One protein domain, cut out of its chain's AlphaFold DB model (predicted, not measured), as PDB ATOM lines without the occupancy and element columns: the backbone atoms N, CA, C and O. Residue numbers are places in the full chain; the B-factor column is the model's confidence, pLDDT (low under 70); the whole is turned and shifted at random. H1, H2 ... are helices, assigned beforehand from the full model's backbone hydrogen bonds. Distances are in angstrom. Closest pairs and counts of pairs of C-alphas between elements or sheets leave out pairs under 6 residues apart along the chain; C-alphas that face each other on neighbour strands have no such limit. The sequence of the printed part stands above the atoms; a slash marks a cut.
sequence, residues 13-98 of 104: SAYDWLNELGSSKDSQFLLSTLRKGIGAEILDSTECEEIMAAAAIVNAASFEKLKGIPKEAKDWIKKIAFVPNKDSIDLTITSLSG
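Overview. This is residues 13 to 98 of the 104 residues of an uncharacterized protein of Gammaproteobacteria bacterium 45_16_T64 (UniProt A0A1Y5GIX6). One long helix, H3, runs through the middle of a compact cluster of helices, with H1 packed on one side of it, H5 on the opposite side, and H2 packed on both H3 and H5. H4 sits beside H1, near the end of the domain opposite the loop around Glu 41. The printed part has 86 residues with five named helices, H1 to H5 in order along it, and no named strand; the class is all helix. The whole is compact, with a radius of gyration of the C-alphas of 11.9 A, and rounded, with spans of 34 by 27 by 22 A.

Along the chain. H1 is residues 13 to 23 and begins with C-alpha 13 at (-50.527, 25.229, -38.233); it is 15.7 A from first to last C-alpha. H2 is residues 28 to 36, 12.4 A. H3, the longest helix, is residues 45 to 62, 25.8 A, with C-alpha 45 at (-43.327, 28.531, -42.412). H4 is residues 71 to 80, 14.3 A. H5 is residues 86 to 98, 19.0 A, and ends with C-alpha 98 at (-31.694, 23.559, -39.828).

Arrangement. H3 is the hub, touching three helices. With residues 46 to 53 alone it touches H1 at a steep tilt of 49 degrees, the same way; the closest C-alphas, of Ala 14 and Glu 50, are 5.1 A apart. With residues 47 to 55 alone it touches H2 at a steep tilt of 51 degrees, opposite ways; the closest C-alphas are those of Leu 34 and Ile 51, 5.4 A. With residues 51 to 59 alone it touches H5 at a shallow tilt of 29 degrees, opposite ways; the closest C-alphas are those of Ala 55 and Thr 92, 5.7 A. H2 touches H5 at a shallow tilt of 34 degrees, only just short of steep; the closest C-alphas, of Leu 34 and Ser 95, are 5.8 A apart. H4 touches H1 at a shallow tilt of 34.9 degrees, only just short of steep; the closest C-alphas, of Gly 22 and Trp 76, are 5.3 A apart. H3 and H4 are close but not clearly touching, with C-alphas 57 and 73 at 6.9 A. H1 and H5 are apart, and so are H2 and H4. Each O i to N i+4 pair in H1, H2, H3 and H4 is within hydrogen-bond range; in H5 8 of 9 are.

Size, cuts and confidence. The two C-alphas farthest apart, of Glu 41 and Lys 79, are 34.5 A apart. The printed part has no cut, and none of its links is long: H1 to H2 and H4 to H5 are tight, H2 to H3 and H3 to H4 short. The mean pLDDT of the printed part is 78.4; residues 39, 41, 63 to 68 and 98 are under 70.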
ATOM      1  N   SER A  13     -51.156  26.473 -37.778       74.06
ATOM      2  CA  SER A  13     -50.527  25.229 -38.233       74.06
ATOM      3  C   SER A  13     -49.926  24.403 -37.092       74.06
ATOM      4  O   SER A  13     -50.051  23.178 -37.071       74.06
ATOM      5  N   ALA A  14     -49.326  25.058 -36.094       76.81
ATOM      6  CA  ALA A  14     -48.808  24.375 -34.910       76.81
ATOM      7  C   ALA A  14     -49.935  23.810 -34.028       76.81
ATOM      8  O   ALA A  14     -49.768  22.755 -33.410       76.81
ATOM      9  N   TYR A  15     -51.080  24.496 -33.962       77.44
ATOM     10  CA  TYR A  15     -52.247  24.039 -33.209       77.44
ATOM     11  C   TYR A  15     -52.968  22.873 -33.903       77.44
ATOM     12  O   TYR A  15     -53.362  21.910 -33.241       77.44
ATOM     13  N   ASP A  16     -53.077  22.903 -35.231       83.06
ATOM     14  CA  ASP A  16     -53.600  21.781 -36.018       83.06
ATOM     15  C   ASP A  16     -52.728  20.532 -35.841       83.06
ATOM     16  O   ASP A  16     -53.230  19.465 -35.472       83.06
ATOM     17  N   TRP A  17     -51.405  20.684 -35.953       86.69
ATOM     18  CA  TRP A  17     -50.455  19.601 -35.691       86.69
ATOM     19  C   TRP A  17     -50.562  19.045 -34.261       86.69
ATOM     20  O   TRP A  17     -50.499  17.833 -34.040       86.69
ATOM     21  N   LEU A  18     -50.769  19.913 -33.269       84.81
ATOM     22  CA  LEU A  18     -50.958  19.514 -31.874       84.81
ATOM     23  C   LEU A  18     -52.221  18.655 -31.681       84.81
ATOM     24  O   LEU A  18     -52.194  17.687 -30.914       84.81
ATOM     25  N   ASN A  19     -53.318  18.983 -32.368       83.75
ATOM     26  CA  ASN A  19     -54.547  18.187 -32.330       83.75
ATOM     27  C   ASN A  19     -54.337  16.792 -32.942       83.75
ATOM     28  O   ASN A  19     -54.810  15.786 -32.390       83.75
ATOM     29  N   GLU A  20     -53.582  16.711 -34.039       85.06
ATOM     30  CA  GLU A  20     -53.183  15.438 -34.647       85.06
ATOM     31  C   GLU A  20     -52.299  14.614 -33.704       85.06
ATOM     32  O   GLU A  20     -52.548  13.422 -33.494       85.06
ATOM     33  N   LEU A  21     -51.335  15.259 -33.040       84.44
ATOM     34  CA  LEU A  21     -50.491  14.615 -32.037       84.44
ATOM     35  C   LEU A  21     -51.327  14.050 -30.884       84.44
ATOM     36  O   LEU A  21     -51.131  12.898 -30.505       84.44
ATOM     37  N   GLY A  22     -52.294  14.806 -30.354       82.12
ATOM     38  CA  GLY A  22     -53.185  14.333 -29.287       82.12
ATOM     39  C   GLY A  22     -53.990  13.081 -29.670       82.12
ATOM     40  O   GLY A  22     -54.284  12.227 -28.821       82.12
ATOM     41  N   SER A  23     -54.299  12.945 -30.962       83.25
ATOM     42  CA  SER A  23     -54.977  11.779 -31.540       83.25
ATOM     43  C   SER A  23     -54.036  10.596 -31.797       83.25
ATOM     44  O   SER A  23     -54.489   9.446 -31.814       83.25
ATOM     45  N   SER A  24     -52.733  10.852 -31.933       84.19
ATOM     46  CA  SER A  24     -51.707   9.823 -32.098       84.19
ATOM     47  C   SER A  24     -51.589   8.910 -30.869       84.19
ATOM     48  O   SER A  24     -51.831   9.304 -29.721       84.19
ATOM     49  N   LYS A  25     -51.211   7.650 -31.107       78.81
ATOM     50  CA  LYS A  25     -51.015   6.627 -30.063       78.81
ATOM     51  C   LYS A  25     -49.544   6.410 -29.712       78.81
ATOM     52  O   LYS A  25     -49.258   5.703 -28.750       78.81
ATOM     53  N   ASP A  26     -48.639   7.002 -30.474       80.06
ATOM     54  CA  ASP A  26     -47.220   6.693 -30.459       80.06
ATOM     55  C   ASP A  26     -46.363   7.919 -30.796       80.06
ATOM     56  O   ASP A  26     -46.793   8.879 -31.439       80.06
ATOM     57  N   SER A  27     -45.108   7.880 -30.345       83.19
ATOM     58  CA  SER A  27     -44.136   8.957 -30.539       83.19
ATOM     59  C   SER A  27     -43.582   9.036 -31.963       83.19
ATOM     60  O   SER A  27     -42.844   9.974 -32.262       83.19
ATOM     61  N   GLN A  28     -43.934   8.102 -32.859       84.31
ATOM     62  CA  GLN A  28     -43.451   8.139 -34.240       84.31
ATOM     63  C   GLN A  28     -43.922   9.386 -34.977       84.31
ATOM     64  O   GLN A  28     -43.133   9.927 -35.741       84.31
ATOM     65  N   PHE A  29     -45.144   9.863 -34.715       86.75
ATOM     66  CA  PHE A  29     -45.662  11.098 -35.310       86.75
ATOM     67  C   PHE A  29     -44.810  12.319 -34.931       86.75
ATOM     68  O   PHE A  29     -44.455  13.138 -35.770       86.75
ATOM     69  N   LEU A  30     -44.397  12.400 -33.665       86.56
ATOM     70  CA  LEU A  30     -43.504  13.460 -33.203       86.56
ATOM     71  C   LEU A  30     -42.118  13.351 -33.862       86.56
ATOM     72  O   LEU A  30     -41.559  14.340 -34.333       86.56
ATOM     73  N   LEU A  31     -41.559  12.139 -33.911       84.81
ATOM     74  CA  LEU A  31     -40.234  11.903 -34.487       84.81
ATOM     75  C   LEU A  31     -40.211  12.104 -36.006       84.81
ATOM     76  O   LEU A  31     -39.200  12.558 -36.538       84.81
ATOM     77  N   SER A  32     -41.292  11.773 -36.717       86.00
ATOM     78  CA  SER A  32     -41.401  11.999 -38.159       86.00
ATOM     79  C   SER A  32     -41.459  13.487 -38.479       86.00
ATOM     80  O   SER A  32     -40.772  13.906 -39.406       86.00
ATOM     81  N   THR A  33     -42.179  14.289 -37.688       87.25
ATOM     82  CA  THR A  33     -42.172  15.753 -37.817       87.25
ATOM     83  C   THR A  33     -40.774  16.323 -37.619       87.25
ATOM     84  O   THR A  33     -40.290  17.045 -38.482       87.25
ATOM     85  N   LEU A  34     -40.064  15.937 -36.554       85.00
ATOM     86  CA  LEU A  34     -38.689  16.406 -36.347       85.00
ATOM     87  C   LEU A  34     -37.743  15.973 -37.479       85.00
ATOM     88  O   LEU A  34     -36.853  16.729 -37.863       85.00
ATOM     89  N   ARG A  35     -37.939  14.780 -38.054       85.50
ATOM     90  CA  ARG A  35     -37.155  14.316 -39.209       85.50
ATOM     91  C   ARG A  35     -37.368  15.162 -40.461       85.50
ATOM     92  O   ARG A  35     -36.439  15.213 -41.257       85.50
ATOM     93  N   LYS A  36     -38.512  15.838 -40.624       82.44
ATOM     94  CA  LYS A  36     -38.723  16.767 -41.749       82.44
ATOM     95  C   LYS A  36     -37.683  17.892 -41.751       82.44
ATOM     96  O   LYS A  36     -37.206  18.262 -42.811       82.44
ATOM     97  N   GLY A  37     -37.281  18.379 -40.573       75.12
ATOM     98  CA  GLY A  37     -36.256  19.423 -40.448       75.12
ATOM     99  C   GLY A  37     -34.824  18.950 -40.698       75.12
ATOM    100  O   GLY A  37     -33.921  19.763 -40.875       75.12
ATOM    101  N   ILE A  38     -34.578  17.637 -40.722       79.00
ATOM    102  CA  ILE A  38     -33.230  17.087 -40.869       79.00
ATOM    103  C   ILE A  38     -32.891  16.984 -42.353       79.00
ATOM    104  O   ILE A  38     -33.427  16.140 -43.066       79.00
ATOM    105  N   GLY A  39     -31.955  17.819 -42.802       68.06
ATOM    106  CA  GLY A  39     -31.495  17.830 -44.192       68.06
ATOM    107  C   GLY A  39     -32.428  18.561 -45.159       68.06
ATOM    108  O   GLY A  39     -32.205  18.493 -46.365       68.06
ATOM    109  N   ALA A  40     -33.444  19.265 -44.655       71.69
ATOM    110  CA  ALA A  40     -34.209  20.205 -45.459       71.69
ATOM    111  C   ALA A  40     -33.364  21.460 -45.724       71.69
ATOM    112  O   ALA A  40     -32.930  22.130 -44.791       71.69
ATOM    113  N   GLU A  41     -33.117  21.773 -46.997       64.00
ATOM    114  CA  GLU A  41     -32.442  23.021 -47.394       64.00
ATOM    115  C   GLU A  41     -33.385  24.231 -47.334       64.00
ATOM    116  O   GLU A  41     -32.941  25.364 -47.160       64.00
ATOM    117  N   ILE A  42     -34.689  23.990 -47.487       70.25
ATOM    118  CA  ILE A  42     -35.748  24.994 -47.430       70.25
ATOM    119  C   ILE A  42     -36.915  24.362 -46.678       70.25
ATOM    120  O   ILE A  42     -37.417  23.322 -47.097       70.25
ATOM    121  N   LEU A  43     -37.327  24.994 -45.583       70.62
ATOM    122  CA  LEU A  43     -38.535  24.647 -44.841       70.62
ATOM    123  C   LEU A  43     -39.569  25.746 -45.056       70.62
ATOM    124  O   LEU A  43     -39.229  26.933 -45.039       70.62
ATOM    125  N   ASP A  44     -40.823  25.354 -45.247       76.19
ATOM    126  CA  ASP A  44     -41.924  26.314 -45.256       76.19
ATOM    127  C   ASP A  44     -42.201  26.847 -43.833       76.19
ATOM    128  O   ASP A  44     -41.794  26.237 -42.839       76.19
ATOM    129  N   SER A  45     -42.916  27.974 -43.715       74.88
ATOM    130  CA  SER A  45     -43.327  28.531 -42.412       74.88
ATOM    131  C   SER A  45     -44.089  27.480 -41.605       74.88
ATOM    132  O   SER A  45     -43.742  27.217 -40.459       74.88
ATOM    133  N   THR A  46     -45.036  26.792 -42.249       79.38
ATOM    134  CA  THR A  46     -45.825  25.695 -41.673       79.38
ATOM    135  C   THR A  46     -44.935  24.607 -41.062       79.38
ATOM    136  O   THR A  46     -45.124  24.198 -39.920       79.38
ATOM    137  N   GLU A  47     -43.921  24.153 -41.801       81.44
ATOM    138  CA  GLU A  47     -43.040  23.071 -41.358       81.44
ATOM    139  C   GLU A  47     -42.137  23.521 -40.209       81.44
ATOM    140  O   GLU A  47     -41.947  22.774 -39.248       81.44
ATOM    141  N   CYS A  48     -41.622  24.754 -40.264       79.44
ATOM    142  CA  CYS A  48     -40.854  25.339 -39.165       79.44
ATOM    143  C   CYS A  48     -41.681  25.397 -37.876       79.44
ATOM    144  O   CYS A  48     -41.177  25.072 -36.799       79.44
ATOM    145  N   GLU A  49     -42.951  25.784 -37.982       81.69
ATOM    146  CA  GLU A  49     -43.878  25.878 -36.858       81.69
ATOM    147  C   GLU A  49     -44.171  24.500 -36.245       81.69
ATOM    148  O   GLU A  49     -44.055  24.333 -35.029       81.69
ATOM    149  N   GLU A  50     -44.449  23.486 -37.074       84.81
ATOM    150  CA  GLU A  50     -44.627  22.094 -36.632       84.81
ATOM    151  C   GLU A  50     -43.377  21.545 -35.925       84.81
ATOM    152  O   GLU A  50     -43.465  20.928 -34.858       84.81
ATOM    153  N   ILE A  51     -42.194  21.774 -36.502       84.50
ATOM    154  CA  ILE A  51     -40.913  21.307 -35.955       84.50
ATOM    155  C   ILE A  51     -40.634  21.972 -34.602       84.50
ATOM    156  O   ILE A  51     -40.233  21.294 -33.651       84.50
ATOM    157  N   MET A  52     -40.886  23.277 -34.485       80.50
ATOM    158  CA  MET A  52     -40.727  24.022 -33.234       80.50
ATOM    159  C   MET A  52     -41.690  23.526 -32.151       80.50
ATOM    160  O   MET A  52     -41.276  23.320 -31.005       80.50
ATOM    161  N   ALA A  53     -42.953  23.269 -32.503       82.75
ATOM    162  CA  ALA A  53     -43.937  22.691 -31.593       82.75
ATOM    163  C   ALA A  53     -43.505  21.296 -31.102       82.75
ATOM    164  O   ALA A  53     -43.560  21.019 -29.898       82.75
ATOM    165  N   ALA A  54     -43.005  20.444 -32.004       84.81
ATOM    166  CA  ALA A  54     -42.485  19.118 -31.675       84.81
ATOM    167  C   ALA A  54     -41.262  19.180 -30.748       84.81
ATOM    168  O   ALA A  54     -41.211  18.475 -29.735       84.81
ATOM    169  N   ALA A  55     -40.307  20.063 -31.042       83.06
ATOM    170  CA  ALA A  55     -39.114  20.266 -30.227       83.06
ATOM    171  C   ALA A  55     -39.457  20.746 -28.807       83.06
ATOM    172  O   ALA A  55     -38.908  20.246 -27.821       83.06
ATOM    173  N   ALA A  56     -40.414  21.670 -28.684       81.19
ATOM    174  CA  ALA A  56     -40.892  22.155 -27.393       81.19
ATOM    175  C   ALA A  56     -41.528  21.034 -26.548       81.19
ATOM    176  O   ALA A  56     -41.316  20.992 -25.333       81.19
ATOM    177  N   ILE A  57     -42.233  20.083 -27.173       81.81
ATOM    178  CA  ILE A  57     -42.797  18.907 -26.488       81.81
ATOM    179  C   ILE A  57     -41.693  17.973 -25.984       81.81
ATOM    180  O   ILE A  57     -41.754  17.551 -24.828       81.81
ATOM    181  N   VAL A  58     -40.664  17.689 -26.792       83.62
ATOM    182  CA  VAL A  58     -39.504  16.884 -26.354       83.62
ATOM    183  C   VAL A  58     -38.807  17.542 -25.167       83.62
ATOM    184  O   VAL A  58     -38.527  16.882 -24.165       83.62
ATOM    185  N   ASN A  59     -38.580  18.853 -25.240       78.50
ATOM    186  CA  ASN A  59     -37.942  19.608 -24.168       78.50
ATOM    187  C   ASN A  59     -38.784  19.596 -22.876       78.50
ATOM    188  O   ASN A  59     -38.274  19.321 -21.789       78.50
ATOM    189  N   ALA A  60     -40.097  19.819 -22.988       76.50
ATOM    190  CA  ALA A  60     -41.015  19.793 -21.848       76.50
ATOM    191  C   ALA A  60     -41.142  18.400 -21.212       76.50
ATOM    192  O   ALA A  60     -41.284  18.295 -19.992       76.50
ATOM    193  N   ALA A  61     -41.066  17.339 -22.021       78.56
ATOM    194  CA  ALA A  61     -41.029  15.965 -21.538       78.56
ATOM    195  C   ALA A  61     -39.686  15.619 -20.863       78.56
ATOM    196  O   ALA A  61     -39.670  14.834 -19.920       78.56
ATOM    197  N   SER A  62     -38.571  16.225 -21.293       72.75
ATOM    198  CA  SER A  62     -37.232  15.953 -20.748       72.75
ATOM    199  C   SER A  62     -36.991  16.627 -19.395       72.75
ATOM    200  O   SER A  62     -36.395  16.028 -18.503       72.75
ATOM    201  N   PHE A  63     -37.484  17.855 -19.207       62.12
ATOM    202  CA  PHE A  63     -37.238  18.632 -17.985       62.12
ATOM    203  C   PHE A  63     -38.237  18.377 -16.843       62.12
ATOM    204  O   PHE A  63     -38.205  19.118 -15.856       62.12
ATOM    205  N   GLU A  64     -39.173  17.425 -16.983       56.81
ATOM    206  CA  GLU A  64     -40.341  17.179 -16.098       56.81
ATOM    207  C   GLU A  64     -41.240  18.408 -15.825       56.81
ATOM    208  O   GLU A  64     -42.318  18.322 -15.227       56.81
ATOM    209  N   LYS A  65     -40.847  19.585 -16.300       55.31
ATOM    210  CA  LYS A  65     -41.596  20.824 -16.220       55.31
ATOM    211  C   LYS A  65     -42.479  20.894 -17.454       55.31
ATOM    212  O   LYS A  65     -42.191  21.615 -18.399       55.31
ATOM    213  N   LEU A  66     -43.625  20.218 -17.378       59.94
ATOM    214  CA  LEU A  66     -44.790  20.413 -18.257       59.94
ATOM    215  C   LEU A  66     -45.425  21.809 -18.029       59.94
ATOM    216  O   LEU A  66     -46.641  21.931 -17.838       59.94
ATOM    217  N   LYS A  67     -44.593  22.851 -17.917       53.50
ATOM    218  CA  LYS A  67     -44.948  24.261 -17.750       53.50
ATOM    219  C   LYS A  67     -44.706  24.943 -19.093       53.50
ATOM    220  O   LYS A  67     -43.606  24.855 -19.618       53.50
ATOM    221  N   GLY A  68     -45.721  25.624 -19.619       62.62
ATOM    222  CA  GLY A  68     -45.624  26.351 -20.889       62.62
ATOM    223  C   GLY A  68     -46.005  25.550 -22.137       62.62
ATOM    224  O   GLY A  68     -45.949  26.111 -23.223       62.62
ATOM    225  N   ILE A  69     -46.432  24.288 -21.993       72.94
ATOM    226  CA  ILE A  69     -47.018  23.512 -23.096       72.94
ATOM    227  C   ILE A  69     -48.551  23.440 -22.985       72.94
ATOM    228  O   ILE A  69     -49.076  23.449 -21.863       72.94
ATOM    229  N   PRO A  70     -49.265  23.337 -24.121       75.25
ATOM    230  CA  PRO A  70     -50.706  23.131 -24.167       75.25
ATOM    231  C   PRO A  70     -51.157  21.882 -23.411       75.25
ATOM    232  O   PRO A  70     -50.394  20.930 -23.200       75.25
ATOM    233  N   LYS A  71     -52.428  21.880 -23.006       77.44
ATOM    234  CA  LYS A  71     -53.014  20.779 -22.235       77.44
ATOM    235  C   LYS A  71     -53.032  19.486 -23.054       77.44
ATOM    236  O   LYS A  71     -52.774  18.423 -22.508       77.44
ATOM    237  N   GLU A  72     -53.242  19.599 -24.355       81.19
ATOM    238  CA  GLU A  72     -53.304  18.526 -25.340       81.19
ATOM    239  C   GLU A  72     -51.970  17.770 -25.408       81.19
ATOM    240  O   GLU A  72     -51.936  16.553 -25.232       81.19
ATOM    241  N   ALA A  73     -50.849  18.494 -25.542       78.62
ATOM    242  CA  ALA A  73     -49.503  17.912 -25.498       78.62
ATOM    243  C   ALA A  73     -49.227  17.241 -24.149       78.62
ATOM    244  O   ALA A  73     -48.660  16.151 -24.080       78.62
ATOM    245  N   LYS A  74     -49.641  17.888 -23.056       79.62
ATOM    246  CA  LYS A  74     -49.451  17.367 -21.701       79.62
ATOM    247  C   LYS A  74     -50.216  16.064 -21.474       79.62
ATOM    248  O   LYS A  74     -49.674  15.133 -20.876       79.62
ATOM    249  N   ASP A  75     -51.463  16.011 -21.924       83.00
ATOM    250  CA  ASP A  75     -52.322  14.839 -21.810       83.00
ATOM    251  C   ASP A  75     -51.809  13.713 -22.716       83.00
ATOM    252  O   ASP A  75     -51.777  12.561 -22.280       83.00
ATOM    253  N   TRP A  76     -51.292  14.034 -23.906       85.38
ATOM    254  CA  TRP A  76     -50.625  13.069 -24.781       85.38
ATOM    255  C   TRP A  76     -49.366  12.462 -24.146       85.38
ATOM    256  O   TRP A  76     -49.294  11.240 -24.023       85.38
ATOM    257  N   ILE A  77     -48.422  13.282 -23.652       82.62
ATOM    258  CA  ILE A  77     -47.193  12.802 -22.983       82.62
ATOM    259  C   ILE A  77     -47.548  11.830 -21.852       82.62
ATOM    260  O   ILE A  77     -46.940  10.767 -21.733       82.62
ATOM    261  N   LYS A  78     -48.553  12.174 -21.036       81.19
ATOM    262  CA  LYS A  78     -49.026  11.319 -19.941       81.19
ATOM    263  C   LYS A  78     -49.673  10.030 -20.437       81.19
ATOM    264  O   LYS A  78     -49.441   8.979 -19.852       81.19
ATOM    265  N   LYS A  79     -50.491  10.113 -21.487       83.06
ATOM    266  CA  LYS A  79     -51.220   8.978 -22.065       83.06
ATOM    267  C   LYS A  79     -50.272   7.922 -22.624       83.06
ATOM    268  O   LYS A  79     -50.515   6.739 -22.413       83.06
ATOM    269  N   ILE A  80     -49.215   8.341 -23.317       82.56
ATOM    270  CA  ILE A  80     -48.249   7.420 -23.929       82.56
ATOM    271  C   ILE A  80     -46.991   7.199 -23.076       82.56
ATOM    272  O   ILE A  80     -46.105   6.457 -23.489       82.56
ATOM    273  N   ALA A  81     -46.913   7.839 -21.902       78.88
ATOM    274  CA  ALA A  81     -45.745   7.854 -21.023       78.88
ATOM    275  C   ALA A  81     -44.441   8.153 -21.786       78.88
ATOM    276  O   ALA A  81     -43.442   7.448 -21.643       78.88
ATOM    277  N   PHE A  82     -44.465   9.180 -22.643       79.50
ATOM    278  CA  PHE A  82     -43.317   9.516 -23.481       79.50
ATOM    279  C   PHE A  82     -42.145   9.989 -22.625       79.50
ATOM    280  O   PHE A  82     -42.245  10.999 -21.928       79.50
ATOM    281  N   VAL A  83     -41.026   9.275 -22.725       78.62
ATOM    282  CA  VAL A  83     -39.761   9.646 -22.093       78.62
ATOM    283  C   VAL A  83     -38.748   9.921 -23.201       78.62
ATOM    284  O   VAL A  83     -38.388   8.991 -23.929       78.62
ATOM    285  N   PRO A  84     -38.281  11.171 -23.351       78.38
ATOM    286  CA  PRO A  84     -37.215  11.489 -24.285       78.38
ATOM    287  C   PRO A  84     -35.953  10.702 -23.937       78.38
ATOM    288  O   PRO A  84     -35.451  10.769 -22.815       78.38
ATOM    289  N   ASN A  85     -35.431   9.959 -24.905       81.19
ATOM    290  CA  ASN A  85     -34.107   9.355 -24.821       81.19
ATOM    291  C   ASN A  85     -33.062  10.292 -25.453       81.19
ATOM    292  O   ASN A  85     -33.403  11.266 -26.128       81.19
ATOM    293  N   LYS A  86     -31.779   9.984 -25.251       79.31
ATOM    294  CA  LYS A  86     -30.673  10.790 -25.787       79.31
ATOM    295  C   LYS A  86     -30.775  10.972 -27.310       79.31
ATOM    296  O   LYS A  86     -30.639  12.090 -27.787       79.31
ATOM    297  N   ASP A  87     -31.172   9.921 -28.028       80.81
ATOM    298  CA  ASP A  87     -31.369   9.960 -29.480       80.81
ATOM    299  C   ASP A  87     -32.461  10.957 -29.903       80.81
ATOM    300  O   ASP A  87     -32.291  11.689 -30.871       80.81
ATOM    301  N   SER A  88     -33.584  11.023 -29.181       76.62
ATOM    302  CA  SER A  88     -34.670  11.969 -29.471       76.62
ATOM    303  C   SER A  88     -34.268  13.422 -29.209       76.62
ATOM    304  O   SER A  88     -34.714  14.325 -29.919       76.62
ATOM    305  N   ILE A  89     -33.388  13.647 -28.231       80.31
ATOM    306  CA  ILE A  89     -32.827  14.965 -27.925       80.31
ATOM    307  C   ILE A  89     -31.841  15.374 -29.022       80.31
ATOM    308  O   ILE A  89     -31.970  16.464 -29.572       80.31
ATOM    309  N   ASP A  90     -30.920  14.488 -29.406       81.69
ATOM    310  CA  ASP A  90     -29.955  14.740 -30.484       81.69
ATOM    311  C   ASP A  90     -30.667  14.988 -31.825       81.69
ATOM    312  O   ASP A  90     -30.300  15.887 -32.586       81.69
ATOM    313  N   LEU A  91     -31.748  14.248 -32.084       80.62
ATOM    314  CA  LEU A  91     -32.610  14.431 -33.251       80.62
ATOM    315  C   LEU A  91     -33.296  15.804 -33.229       80.62
ATOM    316  O   LEU A  91     -33.356  16.478 -34.257       80.62
ATOM    317  N   THR A  92     -33.750  16.251 -32.057       81.38
ATOM    318  CA  THR A  92     -34.337  17.585 -31.873       81.38
ATOM    319  C   THR A  92     -33.311  18.687 -32.135       81.38
ATOM    320  O   THR A  92     -33.595  19.617 -32.882       81.38
ATOM    321  N   ILE A  93     -32.101  18.568 -31.582       79.62
ATOM    322  CA  ILE A  93     -31.010  19.537 -31.784       79.62
ATOM    323  C   ILE A  93     -30.633  19.622 -33.266       79.62
ATOM    324  O   ILE A  93     -30.481  20.715 -33.806       79.62
ATOM    325  N   THR A  94     -30.521  18.472 -33.932       82.19
ATOM    326  CA  THR A  94     -30.186  18.403 -35.361       82.19
ATOM    327  C   THR A  94     -31.265  19.068 -36.209       82.19
ATOM    328  O   THR A  94     -30.949  19.877 -37.077       82.19
ATOM    329  N   SER A  95     -32.537  18.782 -35.925       77.56
ATOM    330  CA  SER A  95     -33.671  19.392 -36.623       77.56
ATOM    331  C   SER A  95     -33.700  20.914 -36.437       77.56
ATOM    332  O   SER A  95     -33.781  21.657 -37.410       77.56
ATOM    333  N   LEU A  96     -33.509  21.394 -35.202       74.94
ATOM    334  CA  LEU A  96     -33.470  22.827 -34.896       74.94
ATOM    335  C   LEU A  96     -32.276  23.551 -35.520       74.94
ATOM    336  O   LEU A  96     -32.393  24.725 -35.841       74.94
ATOM    337  N   SER A  97     -31.138  22.877 -35.716       72.81
ATOM    338  CA  SER A  97     -29.979  23.491 -36.378       72.81
ATOM    339  C   SER A  97     -30.235  23.855 -37.846       72.81
ATOM    340  O   SER A  97     -29.550  24.726 -38.378       72.81
ATOM    341  N   GLY A  98     -31.225  23.216 -38.485       62.25
ATOM    342  CA  GLY A  98     -31.694  23.559 -39.828       62.25
ATOM    343  C   GLY A  98     -32.755  24.665 -39.855       62.25
ATOM    344  O   GLY A  98     -32.985  25.260 -40.903       62.25
TER     345      GLY A  98